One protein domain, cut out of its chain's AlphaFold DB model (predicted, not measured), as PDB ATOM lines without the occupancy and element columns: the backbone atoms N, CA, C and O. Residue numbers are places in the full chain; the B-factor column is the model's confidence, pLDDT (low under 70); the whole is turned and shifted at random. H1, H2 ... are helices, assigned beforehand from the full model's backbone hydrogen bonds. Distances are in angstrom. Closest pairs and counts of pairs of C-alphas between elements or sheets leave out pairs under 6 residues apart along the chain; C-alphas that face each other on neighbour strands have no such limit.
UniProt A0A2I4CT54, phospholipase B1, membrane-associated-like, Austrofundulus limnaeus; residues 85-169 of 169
ATOM      1  N   ALA A  85      57.996   4.362  35.116       97.25
ATOM      2  CA  ALA A  85      56.646   4.901  35.074       97.25
ATOM      3  C   ALA A  85      56.650   6.427  35.082       97.25
ATOM      4  O   ALA A  85      57.432   7.063  35.787       97.25
ATOM      5  N   LEU A  86      55.728   6.988  34.310       96.25
ATOM      6  CA  LEU A  86      55.364   8.399  34.274       96.25
ATOM      7  C   LEU A  86      53.880   8.490  34.621       96.25
ATOM      8  O   LEU A  86      53.124   7.551  34.360       96.25
ATOM      9  N   GLY A  87      53.457   9.594  35.221       95.50
ATOM     10  CA  GLY A  87      52.051   9.798  35.544       95.50
ATOM     11  C   GLY A  87      51.845  10.755  36.700       95.50
ATOM     12  O   GLY A  87      52.701  11.583  37.002       95.50
ATOM     13  N   ASP A  88      50.709  10.586  37.357       94.88
ATOM     14  CA  ASP A  88      50.195  11.496  38.366       94.88
ATOM     15  C   ASP A  88      50.188  10.863  39.775       94.88
ATOM     16  O   ASP A  88      50.959   9.948  40.093       94.88
ATOM     17  N   SER A  89      49.276  11.339  40.622       95.12
ATOM     18  CA  SER A  89      49.071  10.905  42.003       95.12
ATOM     19  C   SER A  89      48.775   9.408  42.174       95.12
ATOM     20  O   SER A  89      49.064   8.844  43.235       95.12
ATOM     21  N   TRP A  90      48.228   8.726  41.163       94.88
ATOM     22  CA  TRP A  90      48.024   7.277  41.236       94.88
ATOM     23  C   TRP A  90      49.322   6.511  41.066       94.88
ATOM     24  O   TRP A  90      49.583   5.566  41.813       94.88
ATOM     25  N   THR A  91      50.171   6.946  40.141       96.81
ATOM     26  CA  THR A  91      51.479   6.324  39.940       96.81
ATOM     27  C   THR A  91      52.410   6.615  41.122       96.81
ATOM     28  O   THR A  91      53.229   5.757  41.465       96.81
ATOM     29  N   THR A  92      52.252   7.750  41.817       96.38
ATOM     30  CA  THR A  92      52.962   8.024  43.084       96.38
ATOM     31  C   THR A  92      52.385   7.283  44.297       96.38
ATOM     32  O   THR A  92      53.037   7.230  45.344       96.38
ATOM     33  N   ALA A  93      51.196   6.681  44.163       96.12
ATOM     34  CA  ALA A  93      50.442   6.048  45.245       96.12
ATOM     35  C   ALA A  93      50.206   6.996  46.437       96.12
ATOM     36  O   ALA A  93      50.453   6.660  47.603       96.12
ATOM     37  N   PHE A  94      49.731   8.202  46.127       95.81
ATOM     38  CA  PHE A  94      49.409   9.234  47.106       95.81
ATOM     39  C   PHE A  94      48.408   8.724  48.156       95.81
ATOM     40  O   PHE A  94      47.317   8.258  47.830       95.81
ATOM     41  N   GLY A  95      48.801   8.761  49.430       93.81
ATOM     42  CA  GLY A  95      47.973   8.332  50.557       93.81
ATOM     43  C   GLY A  95      47.634   6.835  50.605       93.81
ATOM     44  O   GLY A  95      46.814   6.438  51.434       93.81
ATOM     45  N   ALA A  96      48.246   5.975  49.776       92.50
ATOM     46  CA  ALA A  96      47.826   4.573  49.636       92.50
ATOM     47  C   ALA A  96      47.857   3.777  50.953       92.50
ATOM     48  O   ALA A  96      47.001   2.917  51.180       92.50
ATOM     49  N   ASN A  97      48.789   4.096  51.860       91.81
ATOM     50  CA  ASN A  97      48.853   3.523  53.205       91.81
ATOM     51  C   ASN A  97      48.639   4.552  54.331       91.81
ATOM     52  O   ASN A  97      49.114   4.369  55.448       91.81
ATOM     53  N   ALA A  98      47.900   5.629  54.057       89.94
ATOM     54  CA  ALA A  98      47.533   6.598  55.082       89.94
ATOM     55  C   ALA A  98      46.549   5.986  56.097       89.94
ATOM     56  O   ALA A  98      45.555   5.359  55.721       89.94
ATOM     57  N   SER A  99      46.828   6.194  57.384       88.69
ATOM     58  CA  SER A  99      45.948   5.871  58.521       88.69
ATOM     59  C   SER A  99      45.466   7.121  59.268       88.69
ATOM     60  O   SER A  99      44.656   7.028  60.190       88.69
ATOM     61  N   SER A 100      45.957   8.297  58.870       87.94
ATOM     62  CA  SER A 100      45.631   9.603  59.436       87.94
ATOM     63  C   SER A 100      45.559  10.660  58.333       87.94
ATOM     64  O   SER A 100      46.119  10.479  57.250       87.94
ATOM     65  N   VAL A 101      44.906  11.792  58.620       86.88
ATOM     66  CA  VAL A 101      44.794  12.927  57.682       86.88
ATOM     67  C   VAL A 101      46.175  13.461  57.285       86.88
ATOM     68  O   VAL A 101      46.401  13.772  56.121       86.88
ATOM     69  N   PHE A 102      47.130  13.489  58.218       82.81
ATOM     70  CA  PHE A 102      48.511  13.885  57.923       82.81
ATOM     71  C   PHE A 102      49.221  12.905  56.976       82.81
ATOM     72  O   PHE A 102      50.047  13.322  56.168       82.81
ATOM     73  N   GLY A 103      48.868  11.616  57.025       84.94
ATOM     74  CA  GLY A 103      49.405  10.590  56.130       84.94
ATOM     75  C   GLY A 103      48.954  10.722  54.673       84.94
ATOM     76  O   GLY A 103      49.563  10.103  53.803       84.94
ATOM     77  N   LEU A 104      47.928  11.534  54.379       89.94
ATOM     78  CA  LEU A 104      47.489  11.783  53.003       89.94
ATOM     79  C   LEU A 104      48.564  12.497  52.182       89.94
ATOM     80  O   LEU A 104      48.671  12.229  50.999       89.94
ATOM     81  N   ALA A 105      49.409  13.326  52.799       90.75
ATOM     82  CA  ALA A 105      50.479  14.061  52.117       90.75
ATOM     83  C   ALA A 105      51.710  13.203  51.736       90.75
ATOM     84  O   ALA A 105      52.753  13.746  51.356       90.75
ATOM     85  N   LEU A 106      51.626  11.878  51.880       93.88
ATOM     86  CA  LEU A 106      52.717  10.944  51.610       93.88
ATOM     87  C   LEU A 106      52.490  10.178  50.304       93.88
ATOM     88  O   LEU A 106      51.387   9.722  50.012       93.88
ATOM     89  N   GLU A 107      53.561   9.988  49.543       95.81
ATOM     90  CA  GLU A 107      53.597   9.208  48.307       95.81
ATOM     91  C   GLU A 107      54.196   7.831  48.587       95.81
ATOM     92  O   GLU A 107      55.415   7.676  48.703       95.81
ATOM     93  N   PHE A 108      53.355   6.805  48.693       96.19
ATOM     94  CA  PHE A 108      53.791   5.437  48.975       96.19
ATOM     95  C   PHE A 108      54.212   4.721  47.689       96.19
ATOM     96  O   PHE A 108      53.674   3.667  47.362       96.19
ATOM     97  N   ARG A 109      55.175   5.278  46.943       96.50
ATOM     98  CA  ARG A 109      55.549   4.817  45.589       96.50
ATOM     99  C   ARG A 109      55.830   3.315  45.503       96.50
ATOM    100  O   ARG A 109      55.472   2.676  44.520       96.50
ATOM    101  N   HIS A 110      56.402   2.728  46.552       96.50
ATOM    102  CA  HIS A 110      56.620   1.283  46.684       96.50
ATOM    103  C   HIS A 110      55.354   0.409  46.652       96.50
ATOM    104  O   HIS A 110      55.457  -0.778  46.348       96.50
ATOM    105  N   LEU A 111      54.180   0.975  46.935       96.75
ATOM    106  CA  LEU A 111      52.865   0.323  46.870       96.75
ATOM    107  C   LEU A 111      52.103   0.637  45.578       96.75
ATOM    108  O   LEU A 111      50.973   0.182  45.411       96.75
ATOM    109  N   SER A 112      52.685   1.427  44.674       96.94
ATOM    110  CA  SER A 112      52.060   1.741  43.392       96.94
ATOM    111  C   SER A 112      51.819   0.469  42.586       96.94
ATOM    112  O   SER A 112      52.727  -0.342  42.406       96.94
ATOM    113  N   TRP A 113      50.604   0.293  42.068       95.62
ATOM    114  CA  TRP A 113      50.250  -0.900  41.295       95.62
ATOM    115  C   TRP A 113      51.119  -1.047  40.035       95.62
ATOM    116  O   TRP A 113      51.411  -2.166  39.614       95.62
ATOM    117  N   SER A 114      51.556   0.074  39.448       97.38
ATOM    118  CA  SER A 114      52.276   0.113  38.172       97.38
ATOM    119  C   SER A 114      53.793  -0.002  38.319       97.38
ATOM    120  O   SER A 114      54.449  -0.522  37.421       97.38
ATOM    121  N   ILE A 115      54.368   0.465  39.433       98.12
ATOM    122  CA  ILE A 115      55.830   0.588  39.592       98.12
ATOM    123  C   ILE A 115      56.339   0.297  41.012       98.12
ATOM    124  O   ILE A 115      57.539   0.348  41.270       98.12
ATOM    125  N   GLY A 116      55.461  -0.069  41.941       97.94
ATOM    126  CA  GLY A 116      55.834  -0.423  43.304       97.94
ATOM    127  C   GLY A 116      56.576  -1.757  43.388       97.94
ATOM    128  O   GLY A 116      56.200  -2.729  42.743       97.94
ATOM    129  N   GLY A 117      57.638  -1.817  44.186       97.00
ATOM    130  CA  GLY A 117      58.451  -3.011  44.419       97.00
ATOM    131  C   GLY A 117      58.442  -3.483  45.871       97.00
ATOM    132  O   GLY A 117      59.430  -4.077  46.305       97.00
ATOM    133  N   HIS A 118      57.396  -3.171  46.644       96.31
ATOM    134  CA  HIS A 118      57.310  -3.580  48.044       96.31
ATOM    135  C   HIS A 118      57.228  -5.104  48.181       96.31
ATOM    136  O   HIS A 118      56.296  -5.721  47.667       96.31
ATOM    137  N   ARG A 119      58.177  -5.686  48.926       94.31
ATOM    138  CA  ARG A 119      58.252  -7.124  49.243       94.31
ATOM    139  C   ARG A 119      58.076  -8.010  47.997       94.31
ATOM    140  O   ARG A 119      58.810  -7.833  47.028       94.31
ATOM    141  N   THR A 120      57.171  -8.991  48.042       94.06
ATOM    142  CA  THR A 120      56.937  -9.970  46.975       94.06
ATOM    143  C   THR A 120      55.538  -9.835  46.373       94.06
ATOM    144  O   THR A 120      54.659  -9.181  46.931       94.06
ATOM    145  N   CYS A 121      55.293 -10.533  45.258       94.56
ATOM    146  CA  CYS A 121      53.967 -10.608  44.634       94.56
ATOM    147  C   CYS A 121      52.894 -11.230  45.552       94.56
ATOM    148  O   CYS A 121      51.705 -10.987  45.354       94.56
ATOM    149  N   GLN A 122      53.296 -12.026  46.550       94.62
ATOM    150  CA  GLN A 122      52.371 -12.578  47.541       94.62
ATOM    151  C   GLN A 122      51.929 -11.526  48.563       94.62
ATOM    152  O   GLN A 122      50.824 -11.618  49.086       94.62
ATOM    153  N   ASP A 123      52.774 -10.536  48.850       93.38
ATOM    154  CA  ASP A 123      52.471  -9.466  49.802       93.38
ATOM    155  C   ASP A 123      51.668  -8.348  49.141       93.38
ATOM    156  O   ASP A 123      50.662  -7.890  49.676       93.38
ATOM    157  N   VAL A 124      52.137  -7.900  47.974       93.62
ATOM    158  CA  VAL A 124      51.531  -6.815  47.205       93.62
ATOM    159  C   VAL A 124      51.633  -7.156  45.726       93.62
ATOM    160  O   VAL A 124      52.727  -7.279  45.168       93.62
ATOM    161  N   ILE A 125      50.480  -7.284  45.074       95.00
ATOM    162  CA  ILE A 125      50.421  -7.488  43.629       95.00
ATOM    163  C   ILE A 125      50.677  -6.145  42.944       95.00
ATOM    164  O   ILE A 125      49.820  -5.264  42.919       95.00
ATOM    165  N   THR A 126      51.866  -6.008  42.369       96.62
ATOM    166  CA  THR A 126      52.256  -4.884  41.516       96.62
ATOM    167  C   THR A 126      52.861  -5.419  40.226       96.62
ATOM    168  O   THR A 126      53.373  -6.542  40.181       96.62
ATOM    169  N   LEU A 127      52.846  -4.608  39.171       97.81
ATOM    170  CA  LEU A 127      53.453  -4.979  37.897       97.81
ATOM    171  C   LEU A 127      54.947  -5.355  38.042       97.81
ATOM    172  O   LEU A 127      55.319  -6.419  37.544       97.81
ATOM    173  N   PRO A 128      55.801  -4.604  38.772       98.06
ATOM    174  CA  PRO A 128      57.179  -5.031  39.000       98.06
ATOM    175  C   PRO A 128      57.296  -6.323  39.804       98.06
ATOM    176  O   PRO A 128      58.170  -7.131  39.506       98.06
ATOM    177  N   ASN A 129      56.444  -6.545  40.810       97.44
ATOM    178  CA  ASN A 129      56.499  -7.774  41.602       97.44
ATOM    179  C   ASN A 129      56.109  -9.004  40.776       97.44
ATOM    180  O   ASN A 129      56.686 -10.064  40.996       97.44
ATOM    181  N   ILE A 130      55.194  -8.862  39.812       97.44
ATOM    182  CA  ILE A 130      54.880  -9.916  38.836       97.44
ATOM    183  C   ILE A 130      56.077 -10.140  37.908       97.44
ATOM    184  O   ILE A 130      56.522 -11.272  37.756       97.44
ATOM    185  N   LEU A 131      56.636  -9.080  37.315       97.56
ATOM    186  CA  LEU A 131      57.771  -9.192  36.389       97.56
ATOM    187  C   LEU A 131      59.022  -9.786  37.051       97.56
ATOM    188  O   LEU A 131      59.725 -10.569  36.420       97.56
ATOM    189  N   LYS A 132      59.258  -9.503  38.338       97.19
ATOM    190  CA  LYS A 132      60.338 -10.115  39.129       97.19
ATOM    191  C   LYS A 132      60.230 -11.637  39.254       97.19
ATOM    192  O   LYS A 132      61.247 -12.283  39.482       97.19
ATOM    193  N   LEU A 133      59.035 -12.218  39.094       96.81
ATOM    194  CA  LEU A 133      58.868 -13.678  39.053       96.81
ATOM    195  C   LEU A 133      59.476 -14.286  37.782       96.81
ATOM    196  O   LEU A 133      59.892 -15.438  37.796       96.81
ATOM    197  N   PHE A 134      59.533 -13.509  36.698       97.38
ATOM    198  CA  PHE A 134      60.099 -13.915  35.413       97.38
ATOM    199  C   PHE A 134      61.567 -13.498  35.271       97.38
ATOM    200  O   PHE A 134      62.373 -14.238  34.716       97.38
ATOM    201  N   ASN A 135      61.922 -12.318  35.781       97.62
ATOM    202  CA  ASN A 135      63.283 -11.800  35.785       97.62
ATOM    203  C   ASN A 135      63.620 -11.160  37.148       97.62
ATOM    204  O   ASN A 135      63.276  -9.995  37.376       97.62
ATOM    205  N   PRO A 136      64.310 -11.885  38.048       96.50
ATOM    206  CA  PRO A 136      64.700 -11.365  39.360       96.50
ATOM    207  C   PRO A 136      65.602 -10.123  39.306       96.50
ATOM    208  O   PRO A 136      65.589  -9.327  40.243       96.50
ATOM    209  N   ASP A 137      66.328  -9.923  38.201       97.31
ATOM    210  CA  ASP A 137      67.253  -8.802  37.998       97.31
ATOM    211  C   ASP A 137      66.554  -7.533  37.467       97.31
ATOM    212  O   ASP A 137      67.214  -6.609  36.991       97.31
ATOM    213  N   LEU A 138      65.217  -7.462  37.516       98.06
ATOM    214  CA  LEU A 138      64.441  -6.299  37.075       98.06
ATOM    215  C   LEU A 138      64.818  -5.024  37.854       98.06
ATOM    216  O   LEU A 138      64.676  -4.954  39.079       98.06
ATOM    217  N   ILE A 139      65.188  -3.968  37.127       97.75
ATOM    218  CA  ILE A 139      65.584  -2.667  37.689       97.75
ATOM    219  C   ILE A 139      64.476  -1.624  37.485       97.75
ATOM    220  O   ILE A 139      63.790  -1.616  36.466       97.75
ATOM    221  N   GLY A 140      64.339  -0.704  38.446       97.31
ATOM    222  CA  GLY A 140      63.532   0.516  38.309       97.31
ATOM    223  C   GLY A 140      62.262   0.564  39.162       97.31
ATOM    224  O   GLY A 140      61.643   1.620  39.263       97.31
ATOM    225  N   ALA A 141      61.910  -0.529  39.842       97.94
ATOM    226  CA  ALA A 141      60.802  -0.542  40.795       97.94
ATOM    227  C   ALA A 141      61.042   0.428  41.971       97.94
ATOM    228  O   ALA A 141      62.154   0.526  42.491       97.94
ATOM    229  N   SER A 142      59.988   1.105  42.424       97.69
ATOM    230  CA  SER A 142      60.018   1.966  43.607       97.69
ATOM    231  C   SER A 142      60.114   1.141  44.890       97.69
ATOM    232  O   SER A 142      59.405   0.149  45.054       97.69
ATOM    233  N   SER A 143      60.936   1.576  45.837       94.94
ATOM    234  CA  SER A 143      61.201   0.860  47.095       94.94
ATOM    235  C   SER A 143      60.787   1.650  48.339       94.94
ATOM    236  O   SER A 143      60.557   1.050  49.389       94.94
ATOM    237  N   GLY A 144      60.634   2.973  48.219       91.88
ATOM    238  CA  GLY A 144      60.403   3.868  49.345       91.88
ATOM    239  C   GLY A 144      59.137   4.713  49.250       91.88
ATOM    240  O   GLY A 144      58.271   4.546  48.384       91.88
ATOM    241  N   MET A 145      59.024   5.613  50.218       91.50
ATOM    242  CA  MET A 145      57.977   6.622  50.334       91.50
ATOM    243  C   MET A 145      58.623   7.994  50.465       91.50
ATOM    244  O   MET A 145      59.722   8.121  51.002       91.50
ATOM    245  N   SER A 146      57.912   9.023  50.030       91.31
ATOM    246  CA  SER A 146      58.317  10.414  50.201       91.31
ATOM    247  C   SER A 146      57.142  11.292  50.611       91.31
ATOM    248  O   SER A 146      55.989  10.866  50.641       91.31
ATOM    249  N   ASN A 147      57.443  12.533  50.977       91.38
ATOM    250  CA  ASN A 147      56.428  13.561  51.147       91.38
ATOM    251  C   ASN A 147      56.157  14.208  49.783       91.38
ATOM    252  O   ASN A 147      57.114  14.604  49.117       91.38
ATOM    253  N   ALA A 148      54.888  14.356  49.403       88.44
ATOM    254  CA  ALA A 148      54.493  14.893  48.097       88.44
ATOM    255  C   ALA A 148      54.998  16.324  47.836       88.44
ATOM    256  O   ALA A 148      55.158  16.735  46.692       88.44
ATOM    257  N   PHE A 149      55.291  17.085  48.893       86.44
ATOM    258  CA  PHE A 149      55.793  18.458  48.815       86.44
ATOM    259  C   PHE A 149      57.324  18.550  48.900       86.44
ATOM    260  O   PHE A 149      57.876  19.646  49.003       86.44
ATOM    261  N   ARG A 150      58.039  17.418  48.896       87.62
ATOM    262  CA  ARG A 150      59.508  17.369  48.915       87.62
ATOM    263  C   ARG A 150      60.042  16.609  47.708       87.62
ATOM    264  O   ARG A 150      59.395  15.721  47.165       87.62
ATOM    265  N   LYS A 151      61.278  16.929  47.311       85.12
ATOM    266  CA  LYS A 151      61.982  16.154  46.283       85.12
ATOM    267  C   LYS A 151      62.178  14.720  46.770       85.12
ATOM    268  O   LYS A 151      62.686  14.499  47.868       85.12
ATOM    269  N   THR A 152      61.803  13.761  45.931       87.50
ATOM    270  CA  THR A 152      62.005  12.337  46.204       87.50
ATOM    271  C   THR A 152      63.395  11.912  45.743       87.50
ATOM    272  O   THR A 152      63.832  12.286  44.655       87.50
ATOM    273  N   HIS A 153      64.106  11.125  46.554       91.56
ATOM    274  CA  HIS A 153      65.400  10.576  46.153       91.56
ATOM    275  C   HIS A 153      65.224   9.379  45.212       91.56
ATOM    276  O   HIS A 153      64.326   8.557  45.388       91.56
ATOM    277  N   ILE A 154      66.150   9.227  44.260       91.62
ATOM    278  CA  ILE A 154      66.141   8.121  43.290       91.62
ATOM    279  C   ILE A 154      66.158   6.738  43.962       91.62
ATOM    280  O   ILE A 154      65.536   5.805  43.466       91.62
ATOM    281  N   LYS A 155      66.808   6.620  45.127       92.62
ATOM    282  CA  LYS A 155      66.864   5.379  45.914       92.62
ATOM    283  C   LYS A 155      65.484   4.897  46.381       92.62
ATOM    284  O   LYS A 155      65.316   3.698  46.557       92.62
ATOM    285  N   ASP A 156      64.541   5.823  46.564       93.56
ATOM    286  CA  ASP A 156      63.191   5.566  47.073       93.56
ATOM    287  C   ASP A 156      62.182   5.480  45.916       93.56
ATOM    288  O   ASP A 156      61.344   4.576  45.869       93.56
ATOM    289  N   ALA A 157      62.284   6.400  44.948       94.88
ATOM    290  CA  ALA A 157      61.406   6.440  43.779       94.88
ATOM    291  C   ALA A 157      61.700   5.341  42.748       94.88
ATOM    292  O   ALA A 157      60.786   4.934  42.031       94.88
ATOM    293  N   GLY A 158      62.940   4.863  42.626       96.31
ATOM    294  CA  GLY A 158      63.341   4.086  41.451       96.31
ATOM    295  C   GLY A 158      63.139   4.909  40.173       96.31
ATOM    296  O   GLY A 158      63.398   6.109  40.154       96.31
ATOM    297  N   PHE A 159      62.621   4.290  39.114       97.81
ATOM    298  CA  PHE A 159      62.276   4.969  37.857       97.81
ATOM    299  C   PHE A 159      60.805   5.400  37.795       97.81
ATOM    300  O   PHE A 159      60.227   5.540  36.716       97.81
ATOM    301  N   ASN A 160      60.190   5.623  38.957       97.62
ATOM    302  CA  ASN A 160      58.898   6.279  39.056       97.62
ATOM    303  C   ASN A 160      59.086   7.798  39.006       97.62
ATOM    304  O   ASN A 160      59.383   8.435  40.017       97.62
ATOM    305  N   LEU A 161      58.886   8.356  37.819       95.56
ATOM    306  CA  LEU A 161      58.993   9.778  37.513       95.56
ATOM    307  C   LEU A 161      57.640  10.500  37.590       95.56
ATOM    308  O   LEU A 161      57.535  11.642  37.160       95.56
ATOM    309  N   ALA A 162      56.606   9.850  38.130       95.56
ATOM    310  CA  ALA A 162      55.302  10.474  38.303       95.56
ATOM    311  C   ALA A 162      55.344  11.637  39.296       95.56
ATOM    312  O   ALA A 162      56.123  11.612  40.256       95.56
ATOM    313  N   VAL A 163      54.467  12.618  39.103       93.94
ATOM    314  CA  VAL A 163      54.341  13.801  39.955       93.94
ATOM    315  C   VAL A 163      52.886  13.945  40.384       93.94
ATOM    316  O   VAL A 163      51.971  13.965  39.569       93.94
ATOM    317  N   THR A 164      52.642  14.033  41.689       93.19
ATOM    318  CA  THR A 164      51.280  14.210  42.204       93.19
ATOM    319  C   THR A 164      50.663  15.507  41.672       93.19
ATOM    320  O   THR A 164      51.228  16.583  41.850       93.19
ATOM    321  N   GLY A 165      49.479  15.402  41.056       92.19
ATOM    322  CA  GLY A 165      48.748  16.537  40.477       92.19
ATOM    323  C   GLY A 165      49.147  16.903  39.043       92.19
ATOM    324  O   GLY A 165      48.595  17.858  38.499       92.19
ATOM    325  N   ASP A 166      50.075  16.159  38.443       92.50
ATOM    326  CA  ASP A 166      50.525  16.389  37.071       92.50
ATOM    327  C   ASP A 166      49.460  16.001  36.037       92.50
ATOM    328  O   ASP A 166      48.601  15.153  36.289       92.50
ATOM    329  N   ASN A 167      49.495  16.645  34.874       91.00
ATOM    330  CA  ASN A 167      48.578  16.379  33.767       91.00
ATOM    331  C   ASN A 167      49.255  16.671  32.416       91.00
ATOM    332  O   ASN A 167      50.382  17.145  32.359       91.00
ATOM    333  N   THR A 168      48.585  16.347  31.312       86.56
ATOM    334  CA  THR A 168      49.174  16.442  29.965       86.56
ATOM    335  C   THR A 168      49.050  17.819  29.301       86.56
ATOM    336  O   THR A 168      49.399  17.924  28.126       86.56
ATOM    337  N   SER A 169      48.460  18.820  29.966       73.06
ATOM    338  CA  SER A 169      48.030  20.094  29.353       73.06
ATOM    339  C   SER A 169      49.027  21.236  29.514       73.06
ATOM    340  O   SER A 169      49.773  21.252  30.515       73.06
TER     341      SER A 169
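This is residues 85 to 169 of the 169 residues of the protein "phospholipase B1, membrane-associated-like" of Austrofundulus limnaeus (UniProt A0A2I4CT54). Little regular structure is present: the model is mostly a loop-built body, with the short helices H1 and H2 at opposite ends of its longest axis and H3 at one side between them. The 85 printed residues hold three named helices, H1, H2, H3 in chain order, and no named strand; the class is all helix, with 17 residues in named elements. The whole is compact, with a radius of gyration of the C-alphas of 12.3 A and spans of 36 by 31 by 21 A.

H1, residues 101 to 105, begins at C-alpha (44.794, 12.927, 57.682). H2, residues 127 to 134, measures 11.4 A. H3, residues 154 to 157, ends at C-alpha (61.406, 6.440, 43.779).

The three helices are apart from one another. Residues 106 to 107 pair antiparallel with 146 to 147. O i to N i+4 pairs within hydrogen-bond range number 0 of 1 in H1, beside 2 of 2 O i to N i+3 pairs, and 2 of 4 in H2; H3 is too short for one.

The C-alphas farthest apart, of Val 101 and Phe 134, are 38.1 A apart. Both links are long. The printed part has no cut, and no printed residue is under 70 in pLDDT.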